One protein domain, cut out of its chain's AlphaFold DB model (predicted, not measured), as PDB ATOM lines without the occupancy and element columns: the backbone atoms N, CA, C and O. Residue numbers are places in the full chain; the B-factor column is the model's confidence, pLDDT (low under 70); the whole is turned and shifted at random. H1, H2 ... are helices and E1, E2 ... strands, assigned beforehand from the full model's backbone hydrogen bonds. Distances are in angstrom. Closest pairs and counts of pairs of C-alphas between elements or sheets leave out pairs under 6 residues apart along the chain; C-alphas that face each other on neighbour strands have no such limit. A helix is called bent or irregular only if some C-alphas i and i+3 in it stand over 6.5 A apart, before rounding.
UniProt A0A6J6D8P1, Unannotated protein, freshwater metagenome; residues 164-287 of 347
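What this domain is: This is residues 164 to 287 of the 347 residues of the protein "Unannotated protein" of freshwater metagenome (UniProt A0A6J6D8P1). A strongly twisted sheet of five strands curls round helix H4 on one face, while H1 and H2 cover part of the other face. Short H3 is on H4's face, near E1. The printed part has 124 residues with four named helices and five named strands, in the order H1 H2 E1 E2 H3 H4 E3 E4 E5; the sheet, E2 E1 E5 E4 E3, is antiparallel. The class is mixed; the whole is compact, radius of gyration of the C-alphas 13.4 A, spans 39 by 32 by 22 A.

Where its parts are: H1, residues 164 to 170, begins with C-alpha 164 at (88.445, 85.504, 136.064). H2 is 180 to 192, 19.6 A, irregular: C-alphas 188 and 191 are 7.1 A apart. E1 is 193 to 205, 30.0 A, and bends by 72 degrees at residue 197. E2 is 217 to 225, 23.8 A; H3 226 to 229; H4 243 to 250; E3 254 to 257; E4 264 to 272, 26.3 A. E5, 275 to 286, 29.4 A, ends with C-alpha 286 at (93.807, 85.100, 146.868).

How they stand to each other: N 201 and O 222 of E1 and E2, 2.9 A, N 200 and O 281 of E1 and E5, 2.8 A, N 268 and O 280 of E4 and E5, 2.8 A, and N 256 and O 265 of E3 and E4, 2.9 A, are within hydrogen-bond range. E3 E4 E5 form a meander, each strand the antiparallel neighbour of the one before. H1 and H2 on one face and H4 on the other make three layers, helices on both faces. H1 and H2 touch, closest C-alphas Leu 164 and Glu 190, 5.8 A. The closest C-alphas of H4 and E5 are Ala 248 and Thr 276, 5.5 A. Every O i to N i+4 pair is within range in H1 and H4, 7 of 9 in H2; H3 is too short for one.

The domain as a whole: The farthest C-alphas, Arg 213 and Arg 287, are 38.6 A apart. The printed part has no cut; the links E1 to E2 and H3 to H4 are long. No printed residue is under 70 in pLDDT.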
ATOM      1  N   LEU A 164      87.492  84.387 136.067       97.06
ATOM      2  CA  LEU A 164      88.445  85.504 136.064       97.06
ATOM      3  C   LEU A 164      88.570  86.164 134.686       97.06
ATOM      4  O   LEU A 164      88.747  87.376 134.599       97.06
ATOM      5  N   VAL A 165      88.435  85.407 133.591       96.94
ATOM      6  CA  VAL A 165      88.387  85.991 132.239       96.94
ATOM      7  C   VAL A 165      87.122  86.833 132.066       96.94
ATOM      8  O   VAL A 165      87.195  87.935 131.521       96.94
ATOM      9  N   LYS A 166      85.971  86.363 132.563       96.56
ATOM     10  CA  LYS A 166      84.727  87.149 132.565       96.56
ATOM     11  C   LYS A 166      84.861  88.420 133.396       96.56
ATOM     12  O   LYS A 166      84.381  89.456 132.947       96.56
ATOM     13  N   GLU A 167      85.553  88.364 134.530       97.25
ATOM     14  CA  GLU A 167      85.841  89.546 135.350       97.25
ATOM     15  C   GLU A 167      86.745  90.550 134.629       97.25
ATOM     16  O   GLU A 167      86.502  91.749 134.682       97.25
ATOM     17  N   VAL A 168      87.744  90.099 133.863       97.00
ATOM     18  CA  VAL A 168      88.528  91.013 133.012       97.00
ATOM     19  C   VAL A 168      87.646  91.658 131.939       97.00
ATOM     20  O   VAL A 168      87.721  92.867 131.721       97.00
ATOM     21  N   LEU A 169      86.788  90.881 131.274       96.12
ATOM     22  CA  LEU A 169      85.884  91.398 130.242       96.12
ATOM     23  C   LEU A 169      84.836  92.368 130.814       96.12
ATOM     24  O   LEU A 169      84.478  93.337 130.143       96.12
ATOM     25  N   SER A 170      84.376  92.155 132.052       94.69
ATOM     26  CA  SER A 170      83.398  93.021 132.726       94.69
ATOM     27  C   SER A 170      83.940  94.430 133.003       94.69
ATOM     28  O   SER A 170      83.159  95.374 133.108       94.69
ATOM     29  N   THR A 171      85.269  94.606 133.010       94.00
ATOM     30  CA  THR A 171      85.926  95.926 133.089       94.00
ATOM     31  C   THR A 171      85.815  96.761 131.802       94.00
ATOM     32  O   THR A 171      86.288  97.898 131.745       94.00
ATOM     33  N   GLY A 172      85.224  96.202 130.739       93.19
ATOM     34  CA  GLY A 172      85.037  96.862 129.446       93.19
ATOM     35  C   GLY A 172      86.144  96.587 128.423       93.19
ATOM     36  O   GLY A 172      86.187  97.247 127.380       93.19
ATOM     37  N   VAL A 173      87.045  95.634 128.692       93.81
ATOM     38  CA  VAL A 173      88.032  95.163 127.707       93.81
ATOM     39  C   VAL A 173      87.325  94.456 126.558       93.81
ATOM     40  O   VAL A 173      86.489  93.578 126.765       93.81
ATOM     41  N   SER A 174      87.697  94.803 125.328       92.00
ATOM     42  CA  SER A 174      87.211  94.082 124.155       92.00
ATOM     43  C   SER A 174      87.926  92.740 124.005       92.00
ATOM     44  O   SER A 174      89.128  92.634 124.243       92.00
ATOM     45  N   ARG A 175      87.196  91.704 123.580       90.19
ATOM     46  CA  ARG A 175      87.721  90.330 123.473       90.19
ATOM     47  C   ARG A 175      88.937  90.219 122.555       90.19
ATOM     48  O   ARG A 175      89.831  89.431 122.833       90.19
ATOM     49  N   ASP A 176      88.977  91.014 121.489       90.25
ATOM     50  CA  ASP A 176      90.085  91.078 120.528       90.25
ATOM     51  C   ASP A 176      91.366  91.696 121.109       90.25
ATOM     52  O   ASP A 176      92.417  91.601 120.485       90.25
ATOM     53  N   ARG A 177      91.296  92.293 122.308       93.69
ATOM     54  CA  ARG A 177      92.454  92.849 123.018       93.69
ATOM     55  C   ARG A 177      93.112  91.891 124.007       93.69
ATOM     56  O   ARG A 177      94.106  92.252 124.634       93.69
ATOM     57  N   LEU A 178      92.566  90.687 124.185       93.94
ATOM     58  CA  LEU A 178      93.138  89.663 125.055       93.94
ATOM     59  C   LEU A 178      93.803  88.587 124.202       93.94
ATOM     60  O   LEU A 178      93.150  87.883 123.434       93.94
ATOM     61  N   THR A 179      95.117  88.440 124.351       91.75
ATOM     62  CA  THR A 179      95.862  87.405 123.627       91.75
ATOM     63  C   THR A 179      95.568  86.010 124.186       91.75
ATOM     64  O   THR A 179      95.182  85.848 125.346       91.75
ATOM     65  N   TYR A 180      95.811  84.968 123.389       90.25
ATOM     66  CA  TYR A 180      95.651  83.584 123.845       90.25
ATOM     67  C   TYR A 180      96.512  83.255 125.079       90.25
ATOM     68  O   TYR A 180      96.048  82.577 125.998       90.25
ATOM     69  N   SER A 181      97.751  83.763 125.143       90.75
ATOM     70  CA  SER A 181      98.624  83.588 126.312       90.75
ATOM     71  C   SER A 181      98.043  84.265 127.553       90.75
ATOM     72  O   SER A 181      98.031  83.651 128.617       90.75
ATOM     73  N   THR A 182      97.483  85.471 127.413       94.81
ATOM     74  CA  THR A 182      96.750  86.158 128.486       94.81
ATOM     75  C   THR A 182      95.604  85.295 129.015       94.81
ATOM     76  O   THR A 182      95.527  85.058 130.220       94.81
ATOM     77  N   LEU A 183      94.754  84.763 128.131       94.94
ATOM     78  CA  LEU A 183      93.618  83.913 128.513       94.94
ATOM     79  C   LEU A 183      94.061  82.625 129.219       94.94
ATOM     80  O   LEU A 183      93.479  82.233 130.230       94.94
ATOM     81  N   ARG A 184      95.129  81.985 128.729       93.81
ATOM     82  CA  ARG A 184      95.726  80.803 129.364       93.81
ATOM     83  C   ARG A 184      96.252  81.099 130.763       93.81
ATOM     84  O   ARG A 184      95.996  80.314 131.672       93.81
ATOM     85  N   THR A 185      96.959  82.213 130.947       96.12
ATOM     86  CA  THR A 185      97.475  82.597 132.265       96.12
ATOM     87  C   THR A 185      96.344  82.928 133.234       96.12
ATOM     88  O   THR A 185      96.383  82.469 134.369       96.12
ATOM     89  N   LEU A 186      95.303  83.643 132.796       97.06
ATOM     90  CA  LEU A 186      94.123  83.902 133.631       97.06
ATOM     91  C   LEU A 186      93.411  82.600 134.020       97.06
ATOM     92  O   LEU A 186      93.089  82.409 135.185       97.06
ATOM     93  N   SER A 187      93.252  81.662 133.083       95.75
ATOM     94  CA  SER A 187      92.702  80.333 133.378       95.75
ATOM     95  C   SER A 187      93.540  79.538 134.374       95.75
ATOM     96  O   SER A 187      92.976  78.773 135.151       95.75
ATOM     97  N   ALA A 188      94.866  79.686 134.350       96.00
ATOM     98  CA  ALA A 188      95.742  79.043 135.320       96.00
ATOM     99  C   ALA A 188      95.674  79.704 136.702       96.00
ATOM    100  O   ALA A 188      95.825  79.014 137.702       96.00
ATOM    101  N   LEU A 189      95.449  81.020 136.758       97.19
ATOM    102  CA  LEU A 189      95.304  81.778 138.002       97.19
ATOM    103  C   LEU A 189      93.912  81.641 138.630       97.19
ATOM    104  O   LEU A 189      93.791  81.843 139.830       97.19
ATOM    105  N   GLU A 190      92.881  81.278 137.865       96.44
ATOM    106  CA  GLU A 190      91.492  81.164 138.338       96.44
ATOM    107  C   GLU A 190      91.338  80.419 139.678       96.44
ATOM    108  O   GLU A 190      90.725  80.979 140.582       96.44
ATOM    109  N   PRO A 191      91.915  79.216 139.893       96.38
ATOM    110  CA  PRO A 191      91.732  78.500 141.158       96.38
ATOM    111  C   PRO A 191      92.268  79.258 142.381       96.38
ATOM    112  O   PRO A 191      91.852  78.972 143.505       96.38
ATOM    113  N   LEU A 192      93.205  80.185 142.153       96.25
ATOM    114  CA  LEU A 192      93.858  80.998 143.170       96.25
ATOM    115  C   LEU A 192      93.030  82.208 143.590       96.25
ATOM    116  O   LEU A 192      93.195  82.690 144.708       96.25
ATOM    117  N   VAL A 193      92.176  82.719 142.706       96.56
ATOM    118  CA  VAL A 193      91.363  83.898 142.987       96.56
ATOM    119  C   VAL A 193      90.129  83.462 143.764       96.56
ATOM    120  O   VAL A 193      89.336  82.649 143.295       96.56
ATOM    121  N   ASP A 194      89.982  83.992 144.974       96.06
ATOM    122  CA  ASP A 194      88.789  83.776 145.785       96.06
ATOM    123  C   ASP A 194      87.670  84.737 145.377       96.06
ATOM    124  O   ASP A 194      86.542  84.325 145.119       96.06
ATOM    125  N   GLU A 195      88.018  86.020 145.254       95.62
ATOM    126  CA  GLU A 195      87.091  87.092 144.901       95.62
ATOM    127  C   GLU A 195      87.813  88.220 144.149       95.62
ATOM    128  O   GLU A 195      88.965  88.557 144.449       95.62
ATOM    129  N   VAL A 196      87.119  88.845 143.192       97.12
ATOM    130  CA  VAL A 196      87.533  90.103 142.556       97.12
ATOM    131  C   VAL A 196      86.816  91.268 143.243       97.12
ATOM    132  O   VAL A 196      85.613  91.454 143.102       97.12
ATOM    133  N   LEU A 197      87.571  92.082 143.978       95.94
ATOM    134  CA  LEU A 197      87.067  93.164 144.836       95.94
ATOM    135  C   LEU A 197      86.768  94.461 144.067       95.94
ATOM    136  O   LEU A 197      86.081  95.359 144.557       95.94
ATOM    137  N   GLY A 198      87.347  94.617 142.879       95.62
ATOM    138  CA  GLY A 198      87.194  95.806 142.050       95.62
ATOM    139  C   GLY A 198      88.257  95.889 140.967       95.62
ATOM    140  O   GLY A 198      89.138  95.037 140.879       95.62
ATOM    141  N   TYR A 199      88.203  96.934 140.149       96.31
ATOM    142  CA  TYR A 199      89.141  97.104 139.046       96.31
ATOM    143  C   TYR A 199      89.424  98.565 138.723       96.31
ATOM    144  O   TYR A 199      88.592  99.444 138.939       96.31
ATOM    145  N   THR A 200      90.589  98.819 138.135       95.12
ATOM    146  CA  THR A 200      90.874 100.055 137.405       95.12
ATOM    147  C   THR A 200      91.344  99.712 136.005       95.12
ATOM    148  O   THR A 200      92.310  98.964 135.842       95.12
ATOM    149  N   ARG A 201      90.700 100.303 135.004       95.50
ATOM    150  CA  ARG A 201      91.093 100.166 133.608       95.50
ATOM    151  C   ARG A 201      91.817 101.418 133.136       95.50
ATOM    152  O   ARG A 201      91.364 102.534 133.385       95.50
ATOM    153  N   TYR A 202      92.935 101.224 132.452       95.25
ATOM    154  CA  TYR A 202      93.777 102.283 131.916       95.25
ATOM    155  C   TYR A 202      93.856 102.181 130.393       95.25
ATOM    156  O   TYR A 202      94.060 101.092 129.864       95.25
ATOM    157  N   ALA A 203      93.773 103.313 129.703       95.00
ATOM    158  CA  ALA A 203      94.266 103.466 128.341       95.00
ATOM    159  C   ALA A 203      95.735 103.892 128.399       95.00
ATOM    160  O   ALA A 203      96.117 104.654 129.290       95.00
ATOM    161  N   ILE A 204      96.546 103.397 127.466       94.69
ATOM    162  CA  ILE A 204      97.916 103.872 127.268       94.69
ATOM    163  C   ILE A 204      97.911 104.890 126.127       94.69
ATOM    164  O   ILE A 204      97.384 104.622 125.049       94.69
ATOM    165  N   GLU A 205      98.504 106.052 126.377       92.69
ATOM    166  CA  GLU A 205      98.747 107.090 125.379       92.69
ATOM    167  C   GLU A 205     100.239 107.135 125.032       92.69
ATOM    168  O   GLU A 205     101.091 107.210 125.920       92.69
ATOM    169  N   GLY A 206     100.545 107.127 123.734       88.69
ATOM    170  CA  GLY A 206     101.913 107.043 123.219       88.69
ATOM    171  C   GLY A 206     102.392 105.604 123.000       88.69
ATOM    172  O   GLY A 206     101.727 104.642 123.374       88.69
ATOM    173  N   HIS A 207     103.552 105.469 122.358       86.75
ATOM    174  CA  HIS A 207     104.180 104.173 122.090       86.75
ATOM    175  C   HIS A 207     104.990 103.705 123.305       86.75
ATOM    176  O   HIS A 207     105.687 104.507 123.925       86.75
ATOM    177  N   VAL A 208     104.918 102.412 123.631       89.00
ATOM    178  CA  VAL A 208     105.703 101.796 124.709       89.00
ATOM    179  C   VAL A 208     106.968 101.185 124.110       89.00
ATOM    180  O   VAL A 208     106.928 100.098 123.542       89.00
ATOM    181  N   ASP A 209     108.096 101.873 124.258       86.50
ATOM    182  CA  ASP A 209     109.414 101.403 123.842       86.50
ATOM    183  C   ASP A 209     109.991 100.427 124.891       86.50
ATOM    184  O   ASP A 209     110.227 100.811 126.052       86.50
ATOM    185  N   PRO A 210     110.299  99.172 124.512       84.81
ATOM    186  CA  PRO A 210     110.969  98.221 125.394       84.81
ATOM    187  C   PRO A 210     112.294  98.737 125.973       84.81
ATOM    188  O   PRO A 210     112.660  98.359 127.085       84.81
ATOM    189  N   ALA A 211     113.006  99.618 125.260       84.38
ATOM    190  CA  ALA A 211     114.281 100.183 125.700       84.38
ATOM    191  C   ALA A 211     114.144 101.320 126.728       84.38
ATOM    192  O   ALA A 211     115.159 101.829 127.212       84.38
ATOM    193  N   GLY A 212     112.923 101.728 127.090       78.44
ATOM    194  CA  GLY A 212     112.729 102.744 128.125       78.44
ATOM    195  C   GLY A 212     112.750 104.190 127.634       78.44
ATOM    196  O   GLY A 212     112.728 105.086 128.474       78.44
ATOM    197  N   ARG A 213     112.827 104.441 126.319       80.12
ATOM    198  CA  ARG A 213     113.003 105.787 125.741       80.12
ATOM    199  C   ARG A 213     111.698 106.364 125.190       80.12
ATOM    200  O   ARG A 213     111.701 107.026 124.157       80.12
ATOM    201  N   ASP A 214     110.594 106.120 125.886       82.81
ATOM    202  CA  ASP A 214     109.290 106.697 125.564       82.81
ATOM    203  C   ASP A 214     108.773 107.630 126.662       82.81
ATOM    204  O   ASP A 214     109.270 107.658 127.790       82.81
ATOM    205  N   GLU A 215     107.731 108.379 126.310       85.06
ATOM    206  CA  GLU A 215     106.963 109.223 127.220       85.06
ATOM    207  C   GLU A 215     105.547 108.670 127.434       85.06
ATOM    208  O   GLU A 215     104.607 109.444 127.624       85.06
ATOM    209  N   ALA A 216     105.373 107.342 127.379       89.50
ATOM    210  CA  ALA A 216     104.057 106.721 127.457       89.50
ATOM    211  C   ALA A 216     103.338 107.088 128.764       89.50
ATOM    212  O   ALA A 216     103.909 107.072 129.865       89.50
ATOM    213  N   ARG A 217     102.053 107.412 128.643       92.19
ATOM    214  CA  ARG A 217     101.185 107.812 129.754       92.19
ATOM    215  C   ARG A 217     100.045 106.827 129.909       92.19
ATOM    216  O   ARG A 217      99.683 106.126 128.973       92.19
ATOM    217  N   ILE A 218      99.482 106.771 131.108       93.81
ATOM    218  CA  ILE A 218      98.266 106.021 131.395       93.81
ATOM    219  C   ILE A 218      97.162 106.963 131.841       93.81
ATOM    220  O   ILE A 218      97.362 107.798 132.720       93.81
ATOM    221  N   VAL A 219      95.977 106.763 131.278       93.38
ATOM    222  CA  VAL A 219      94.762 107.496 131.628       93.38
ATOM    223  C   VAL A 219      93.734 106.498 132.125       93.38
ATOM    224  O   VAL A 219      93.554 105.437 131.538       93.38
ATOM    225  N   ILE A 220      93.074 106.809 133.236       93.62
ATOM    226  CA  ILE A 220      92.019 105.950 133.772       93.62
ATOM    227  C   ILE A 220      90.785 106.087 132.888       93.62
ATOM    228  O   ILE A 220      90.262 107.185 132.723       93.62
ATOM    229  N   VAL A 221      90.323 104.960 132.354       93.25
ATOM    230  CA  VAL A 221      89.121 104.871 131.519       93.25
ATOM    231  C   VAL A 221      87.905 104.544 132.372       93.25
ATOM    232  O   VAL A 221      86.851 105.137 132.180       93.25
ATOM    233  N   ASP A 222      88.052 103.607 133.309       93.50
ATOM    234  CA  ASP A 222      86.943 103.144 134.142       93.50
ATOM    235  C   ASP A 222      87.426 102.574 135.484       93.50
ATOM    236  O   ASP A 222      88.591 102.173 135.631       93.50
ATOM    237  N   ARG A 223      86.525 102.546 136.473       94.00
ATOM    238  CA  ARG A 223      86.738 101.962 137.801       94.00
ATOM    239  C   ARG A 223      85.479 101.294 138.353       94.00
ATOM    240  O   ARG A 223      84.400 101.888 138.426       94.00
ATOM    241  N   GLY A 224      85.660 100.095 138.896       92.69
ATOM    242  CA  GLY A 224      84.603  99.324 139.549       92.69
ATOM    243  C   GLY A 224      84.985  98.824 140.938       92.69
ATOM    244  O   GLY A 224      86.166  98.690 141.266       92.69
ATOM    245  N   GLY A 225      83.964  98.533 141.748       92.50
ATOM    246  CA  GLY A 225      84.118  97.987 143.099       92.50
ATOM    247  C   GLY A 225      84.971  98.877 144.003       92.50
ATOM    248  O   GLY A 225      84.877 100.105 143.951       92.50
ATOM    249  N   LEU A 226      85.846  98.242 144.782       88.69
ATOM    250  CA  LEU A 226      86.730  98.888 145.753       88.69
ATOM    251  C   LEU A 226      87.592 100.010 145.147       88.69
ATOM    252  O   LEU A 226      87.930 100.960 145.842       88.69
ATOM    253  N   ALA A 227      87.925  99.939 143.854       86.12
ATOM    254  CA  ALA A 227      88.786 100.919 143.193       86.12
ATOM    255  C   ALA A 227      88.151 102.313 143.019       86.12
ATOM    256  O   ALA A 227      88.879 103.283 142.785       86.12
ATOM    257  N   ARG A 228      86.819 102.437 143.116       86.94
ATOM    258  CA  ARG A 228      86.114 103.725 142.972       86.94
ATOM    259  C   ARG A 228      86.538 104.730 144.036       86.94
ATOM    260  O   ARG A 228      86.796 105.883 143.706       86.94
ATOM    261  N   ASP A 229      86.710 104.252 145.262       81.94
ATOM    262  CA  ASP A 229      87.023 105.087 146.421       81.94
ATOM    263  C   ASP A 229      88.536 105.221 146.667       81.94
ATOM    264  O   ASP A 229      88.971 105.879 147.612       81.94
ATOM    265  N   LEU A 230      89.372 104.609 145.817       81.25
ATOM    266  CA  LEU A 230      90.824 104.692 145.952       81.25
ATOM    267  C   LEU A 230      91.398 105.936 145.281       81.25
ATOM    268  O   LEU A 230      91.162 106.213 144.101       81.25
ATOM    269  N   GLN A 231      92.279 106.626 146.001       75.06
ATOM    270  CA  GLN A 231      93.167 107.602 145.384       75.06
ATOM    271  C   GLN A 231      94.169 106.879 144.477       75.06
ATOM    272  O   GLN A 231      94.893 105.981 144.908       75.06
ATOM    273  N   SER A 232      94.202 107.264 143.200       75.31
ATOM    274  CA  SER A 232      95.166 106.731 142.240       75.31
ATOM    275  C   SER A 232      96.250 107.759 141.989       75.31
ATOM    276  O   SER A 232      95.952 108.874 141.571       75.31
ATOM    277  N   ARG A 233      97.511 107.345 142.135       76.94
ATOM    278  CA  ARG A 233      98.675 108.165 141.765       76.94
ATOM    279  C   ARG A 233      98.595 108.668 140.323       76.94
ATOM    280  O   ARG A 233      99.118 109.725 140.018       76.94
ATOM    281  N   THR A 234      97.949 107.907 139.440       70.25
ATOM    282  CA  THR A 234      97.811 108.256 138.023       70.25
ATOM    283  C   THR A 234      97.064 109.576 137.801       70.25
ATOM    284  O   THR A 234      97.258 110.194 136.763       70.25
ATOM    285  N   THR A 235      96.256 110.028 138.766       71.00
ATOM    286  CA  THR A 235      95.603 111.341 138.702       71.00
ATOM    287  C   THR A 235      96.616 112.492 138.773       71.00
ATOM    288  O   THR A 235      96.441 113.484 138.074       71.00
ATOM    289  N   ASP A 236      97.688 112.337 139.557       72.69
ATOM    290  CA  ASP A 236      98.703 113.380 139.768       72.69
ATOM    291  C   ASP A 236      99.960 113.169 138.900       72.69
ATOM    292  O   ASP A 236     100.572 114.128 138.436       72.69
ATOM    293  N   ASP A 237     100.341 111.910 138.650       82.56
ATOM    294  CA  ASP A 237     101.459 111.514 137.783       82.56
ATOM    295  C   ASP A 237     101.010 110.426 136.787       82.56
ATOM    296  O   ASP A 237     100.987 109.231 137.132       82.56
ATOM    297  N   PRO A 238     100.667 110.807 135.541       87.44
ATOM    298  CA  PRO A 238     100.171 109.878 134.533       87.44
ATOM    299  C   PRO A 238     101.277 109.059 133.854       87.44
ATOM    300  O   PRO A 238     100.972 108.270 132.963       87.44
ATOM    301  N   GLN A 239     102.558 109.205 134.217       90.12
ATOM    302  CA  GLN A 239     103.636 108.490 133.527       90.12
ATOM    303  C   GLN A 239     103.571 106.971 133.755       90.12
ATOM    304  O   GLN A 239     103.468 106.478 134.889       90.12
ATOM    305  N   LEU A 240     103.683 106.201 132.666       90.19
ATOM    306  CA  LEU A 240     103.688 104.742 132.702       90.19
ATOM    307  C   LEU A 240     105.022 104.231 133.262       90.19
ATOM    308  O   LEU A 240     106.040 104.158 132.574       90.19
ATOM    309  N   ARG A 241     105.021 103.862 134.547       88.62
ATOM    310  CA  ARG A 241     106.224 103.461 135.295       88.62
ATOM    311  C   ARG A 241     106.003 102.229 136.168       88.62
ATOM    312  O   ARG A 241     104.879 101.908 136.557       88.62
ATOM    313  N   GLY A 242     107.111 101.585 136.539       89.38
ATOM    314  CA  GLY A 242     107.138 100.453 137.466       89.38
ATOM    315  C   GLY A 242     106.414  99.223 136.921       89.38
ATOM    316  O   GLY A 242     106.482  98.930 135.731       89.38
ATOM    317  N   THR A 243     105.689  98.521 137.790       90.88
ATOM    318  CA  THR A 243     105.021  97.248 137.479       90.88
ATOM    319  C   THR A 243     104.039  97.338 136.305       90.88
ATOM    320  O   THR A 243     103.971  96.426 135.491       90.88
ATOM    321  N   LYS A 244     103.320  98.461 136.165       93.06
ATOM    322  CA  LYS A 244     102.401  98.687 135.036       93.06
ATOM    323  C   LYS A 244     103.151  98.757 133.702       93.06
ATOM    324  O   LYS A 244     102.712  98.170 132.721       93.06
ATOM    325  N   ARG A 245     104.307  99.432 133.686       92.94
ATOM    326  CA  ARG A 245     105.184  99.499 132.512       92.94
ATOM    327  C   ARG A 245     105.753  98.129 132.168       92.94
ATOM    328  O   ARG A 245     105.767  97.766 131.002       92.94
ATOM    329  N   LEU A 246     106.188  97.373 133.177       92.38
ATOM    330  CA  LEU A 246     106.714  96.023 132.975       92.38
ATOM    331  C   LEU A 246     105.698  95.136 132.246       92.38
ATOM    332  O   LEU A 246     106.045  94.509 131.256       92.38
ATOM    333  N   VAL A 247     104.435  95.155 132.679       95.06
ATOM    334  CA  VAL A 247     103.348  94.403 132.027       95.06
ATOM    335  C   VAL A 247     103.102  94.875 130.594       95.06
ATOM    336  O   VAL A 247     102.919  94.048 129.703       95.06
ATOM    337  N   ALA A 248     103.141  96.188 130.359       94.25
ATOM    338  CA  ALA A 248     102.970  96.754 129.025       94.25
ATOM    339  C   ALA A 248     104.115  96.404 128.059       94.25
ATOM    340  O   ALA A 248     103.879  96.321 126.863       94.25
ATOM    341  N   VAL A 249     105.336  96.189 128.559       93.75
ATOM    342  CA  VAL A 249     106.493  95.786 127.740       93.75
ATOM    343  C   VAL A 249     106.545  94.270 127.552       93.75
ATOM    344  O   VAL A 249     106.786  93.789 126.451       93.75
ATOM    345  N   GLU A 250     106.342  93.499 128.624       93.06
ATOM    346  CA  GLU A 250     106.450  92.037 128.572       93.06
ATOM    347  C   GLU A 250     105.242  91.371 127.911       93.06
ATOM    348  O   GLU A 250     105.334  90.205 127.534       93.06
ATOM    349  N   HIS A 251     104.109  92.071 127.789       94.56
ATOM    350  CA  HIS A 251     102.856  91.511 127.271       94.56
ATOM    351  C   HIS A 251     102.360  90.299 128.082       94.56
ATOM    352  O   HIS A 251     101.654  89.429 127.565       94.56
ATOM    353  N   THR A 252     102.713  90.231 129.370       93.75
ATOM    354  CA  THR A 252     102.352  89.126 130.263       93.75
ATOM    355  C   THR A 252     101.481  89.591 131.422       93.75
ATOM    356  O   THR A 252     101.649  90.684 131.960       93.75
ATOM    357  N   VAL A 253     100.536  88.739 131.824       96.94
ATOM    358  CA  VAL A 253      99.743  88.955 133.041       96.94
ATOM    359  C   VAL A 253     100.657  88.855 134.255       96.94
ATOM    360  O   VAL A 253     101.474  87.935 134.346       96.94
ATOM    361  N   LEU A 254     100.482  89.766 135.208       96.81
ATOM    362  CA  LEU A 254     101.294  89.806 136.416       96.81
ATOM    363  C   LEU A 254     100.425  89.950 137.664       96.81
ATOM    364  O   LEU A 254      99.633  90.884 137.782       96.81
ATOM    365  N   VAL A 255     100.629  89.046 138.617       96.81
ATOM    366  CA  VAL A 255     100.173  89.189 140.001       96.81
ATOM    367  C   VAL A 255     101.191  90.052 140.739       96.81
ATOM    368  O   VAL A 255     102.392  89.792 140.670       96.81
ATOM    369  N   ALA A 256     100.727  91.084 141.434       94.38
ATOM    370  CA  ALA A 256     101.576  91.998 142.185       94.38
ATOM    371  C   ALA A 256     100.925  92.403 143.510       94.38
ATOM    372  O   ALA A 256      99.705  92.378 143.655       94.38
ATOM    373  N   LYS A 257     101.754  92.836 144.461       92.50
ATOM    374  CA  LYS A 257     101.315  93.451 145.713       92.50
ATOM    375  C   LYS A 257     101.546  94.960 145.644       92.50
ATOM    376  O   LYS A 257     102.635  95.415 145.290       92.50
ATOM    377  N   GLY A 258     100.521  95.745 145.950       85.31
ATOM    378  CA  GLY A 258     100.589  97.198 145.996       85.31
ATOM    379  C   GLY A 258     101.584  97.651 147.059       85.31
ATOM    380  O   GLY A 258     101.464  97.292 148.226       85.31
ATOM    381  N   ARG A 259     102.589  98.443 146.666       78.00
ATOM    382  CA  ARG A 259     103.647  98.894 147.590       78.00
ATOM    383  C   ARG A 259     103.118  99.810 148.700       78.00
ATOM    384  O   ARG A 259     103.655  99.789 149.798       78.00
ATOM    385  N   ASN A 260     102.090 100.604 148.405       73.94
ATOM    386  CA  ASN A 260     101.573 101.613 149.330       73.94
ATOM    387  C   ASN A 260     100.415 101.094 150.190       73.94
ATOM    388  O   ASN A 260     100.279 101.517 151.331       73.94
ATOM    389  N   ASP A 261      99.576 100.209 149.646       78.44
ATOM    390  CA  ASP A 261      98.345  99.740 150.292       78.44
ATOM    391  C   ASP A 261      98.350  98.236 150.608       78.44
ATOM    392  O   ASP A 261      97.391  97.724 151.177       78.44
ATOM    393  N   GLY A 262      99.415  97.515 150.244       84.25
ATOM    394  CA  GLY A 262      99.584  96.087 150.517       84.25
ATOM    395  C   GLY A 262      98.619  95.170 149.764       84.25
ATOM    396  O   GLY A 262      98.657  93.959 149.984       84.25
ATOM    397  N   ARG A 263      97.765  95.713 148.887       90.25
ATOM    398  CA  ARG A 263      96.687  94.962 148.236       90.25
ATOM    399  C   ARG A 263      97.195  94.131 147.074       90.25
ATOM    400  O   ARG A 263      98.058  94.571 146.318       90.25
ATOM    401  N   THR A 264      96.610  92.959 146.886       94.88
ATOM    402  CA  THR A 264      96.949  92.097 145.756       94.88
ATOM    403  C   THR A 264      96.187  92.516 144.511       94.88
ATOM    404  O   THR A 264      94.986  92.795 144.554       94.88
ATOM    405  N   VAL A 265      96.902  92.567 143.391       95.44
ATOM    406  CA  VAL A 265      96.349  92.945 142.096       95.44
ATOM    407  C   VAL A 265      96.795  91.984 141.002       95.44
ATOM    408  O   VAL A 265      97.935  91.520 141.004       95.44
ATOM    409  N   VAL A 266      95.910  91.721 140.043       97.50
ATOM    410  CA  VAL A 266      96.233  91.060 138.772       97.50
ATOM    411  C   VAL A 266      96.202  92.122 137.683       97.50
ATOM    412  O   VAL A 266      95.176  92.759 137.459       97.50
ATOM    413  N   ILE A 267      97.335  92.343 137.025       97.38
ATOM    414  CA  ILE A 267      97.482  93.330 135.956       97.38
ATOM    415  C   ILE A 267      97.486  92.591 134.620       97.38
ATOM    416  O   ILE A 267      98.323  91.721 134.384       97.38
ATOM    417  N   VAL A 268      96.550  92.958 133.752       98.00
ATOM    418  CA  VAL A 268      96.295  92.319 132.463       98.00
ATOM    419  C   VAL A 268      96.570  93.317 131.337       98.00
ATOM    420  O   VAL A 268      95.963  94.390 131.340       98.00
ATOM    421  N   PRO A 269      97.458  93.003 130.378       97.31
ATOM    422  CA  PRO A 269      97.688  93.865 129.226       97.31
ATOM    423  C   PRO A 269      96.559  93.743 128.195       97.31
ATOM    424  O   PRO A 269      96.123  92.638 127.872       97.31
ATOM    425  N   GLU A 270      96.114  94.881 127.662       96.56
ATOM    426  CA  GLU A 270      95.215  94.965 126.507       96.56
ATOM    427  C   GLU A 270      96.040  95.231 125.247       96.56
ATOM    428  O   GLU A 270      96.562  96.332 125.062       96.56
ATOM    429  N   ILE A 271      96.158  94.237 124.372       95.00
ATOM    430  CA  ILE A 271      97.080  94.266 123.232       95.00
ATOM    431  C   ILE A 271      96.293  94.359 121.934       95.00
ATOM    432  O   ILE A 271      95.391  93.562 121.698       95.00
ATOM    433  N   LYS A 272      96.659  95.300 121.069       92.19
ATOM    434  CA  LYS A 272      96.103  95.428 119.723       92.19
ATOM    435  C   LYS A 272      97.236  95.663 118.734       92.19
ATOM    436  O   LYS A 272      98.135  96.443 119.013       92.19
ATOM    437  N   ASP A 273      97.205  94.956 117.606       87.69
ATOM    438  CA  ASP A 273      98.210  95.069 116.538       87.69
ATOM    439  C   ASP A 273      99.666  94.882 117.028       87.69
ATOM    440  O   ASP A 273     100.612  95.406 116.452       87.69
ATOM    441  N   GLY A 274      99.849  94.094 118.097       85.06
ATOM    442  CA  GLY A 274     101.153  93.824 118.710       85.06
ATOM    443  C   GLY A 274     101.616  94.858 119.740       85.06
ATOM    444  O   GLY A 274     102.668  94.654 120.338       85.06
ATOM    445  N   GLU A 275     100.837  95.911 119.995       90.62
ATOM    446  CA  GLU A 275     101.151  96.957 120.971       90.62
ATOM    447  C   GLU A 275     100.190  96.929 122.166       90.62
ATOM    448  O   GLU A 275      98.992  96.665 122.025       90.62
ATOM    449  N   THR A 276     100.694  97.241 123.365       93.62
ATOM    450  CA  THR A 276      99.832  97.406 124.541       93.62
ATOM    451  C   THR A 276      99.112  98.752 124.473       93.62
ATOM    452  O   THR A 276      99.715  99.808 124.628       93.62
ATOM    453  N   THR A 277      97.794  98.703 124.292       94.88
ATOM    454  CA  THR A 277      96.904  99.876 124.194       94.88
ATOM    455  C   THR A 277      96.216 100.226 125.511       94.88
ATOM    456  O   THR A 277      95.616 101.293 125.649       94.88
ATOM    457  N   GLY A 278      96.279  99.332 126.495       96.12
ATOM    458  CA  GLY A 278      95.642  99.519 127.789       96.12
ATOM    459  C   GLY A 278      96.088  98.491 128.820       96.12
ATOM    460  O   GLY A 278      96.787  97.530 128.507       96.12
ATOM    461  N   LEU A 279      95.677  98.707 130.063       97.12
ATOM    462  CA  LEU A 279      95.915  97.799 131.180       97.12
ATOM    463  C   LEU A 279      94.638  97.670 132.001       97.12
ATOM    464  O   LEU A 279      94.064  98.676 132.417       97.12
ATOM    465  N   SER A 280      94.254  96.444 132.322       97.25
ATOM    466  CA  SER A 280      93.179  96.158 133.268       97.25
ATOM    467  C   SER A 280      93.766  95.619 134.560       97.25
ATOM    468  O   SER A 280      94.442  94.594 134.570       97.25
ATOM    469  N   LEU A 281      93.562  96.348 135.651       95.94
ATOM    470  CA  LEU A 281      94.094  96.015 136.965       95.94
ATOM    471  C   LEU A 281      92.939  95.590 137.866       95.94
ATOM    472  O   LEU A 281      92.120  96.425 138.239       95.94
ATOM    473  N   LEU A 282      92.890  94.307 138.209       97.19
ATOM    474  CA  LEU A 282      91.900  93.723 139.110       97.19
ATOM    475  C   LEU A 282      92.460  93.685 140.531       97.19
ATOM    476  O   LEU A 282      93.551  93.161 140.739       97.19
ATOM    477  N   HIS A 283      91.722  94.202 141.505       95.88
ATOM    478  CA  HIS A 283      91.987  93.978 142.924       95.88
ATOM    479  C   HIS A 283      91.380  92.637 143.320       95.88
ATOM    480  O   HIS A 283      90.188  92.430 143.113       95.88
ATOM    481  N   VAL A 284      92.186  91.737 143.880       96.94
ATOM    482  CA  VAL A 284      91.757  90.359 144.153       96.94
ATOM    483  C   VAL A 284      92.090  89.930 145.571       96.94
ATOM    484  O   VAL A 284      93.100  90.350 146.141       96.94
ATOM    485  N   HIS A 285      91.262  89.044 146.110       95.88
ATOM    486  CA  HIS A 285      91.603  88.220 147.258       95.88
ATOM    487  C   HIS A 285      92.091  86.858 146.750       95.88
ATOM    488  O   HIS A 285      91.446  86.247 145.898       95.88
ATOM    489  N   LEU A 286      93.257  86.407 147.222       95.50
ATOM    490  CA  LEU A 286      93.807  85.100 146.868       95.50
ATOM    491  C   LEU A 286      93.506  84.078 147.962       95.50
ATOM    492  O   LEU A 286      93.631  84.392 149.145       95.50
ATOM    493  N   ARG A 287      93.210  82.842 147.561       94.06
ATOM    494  CA  ARG A 287      93.162  81.691 148.468       94.06
ATOM    495  C   ARG A 287      94.568  81.330 148.926       94.06
ATOM    496  O   ARG A 287      95.492  81.318 148.115       94.06
TER     497      ARG A 287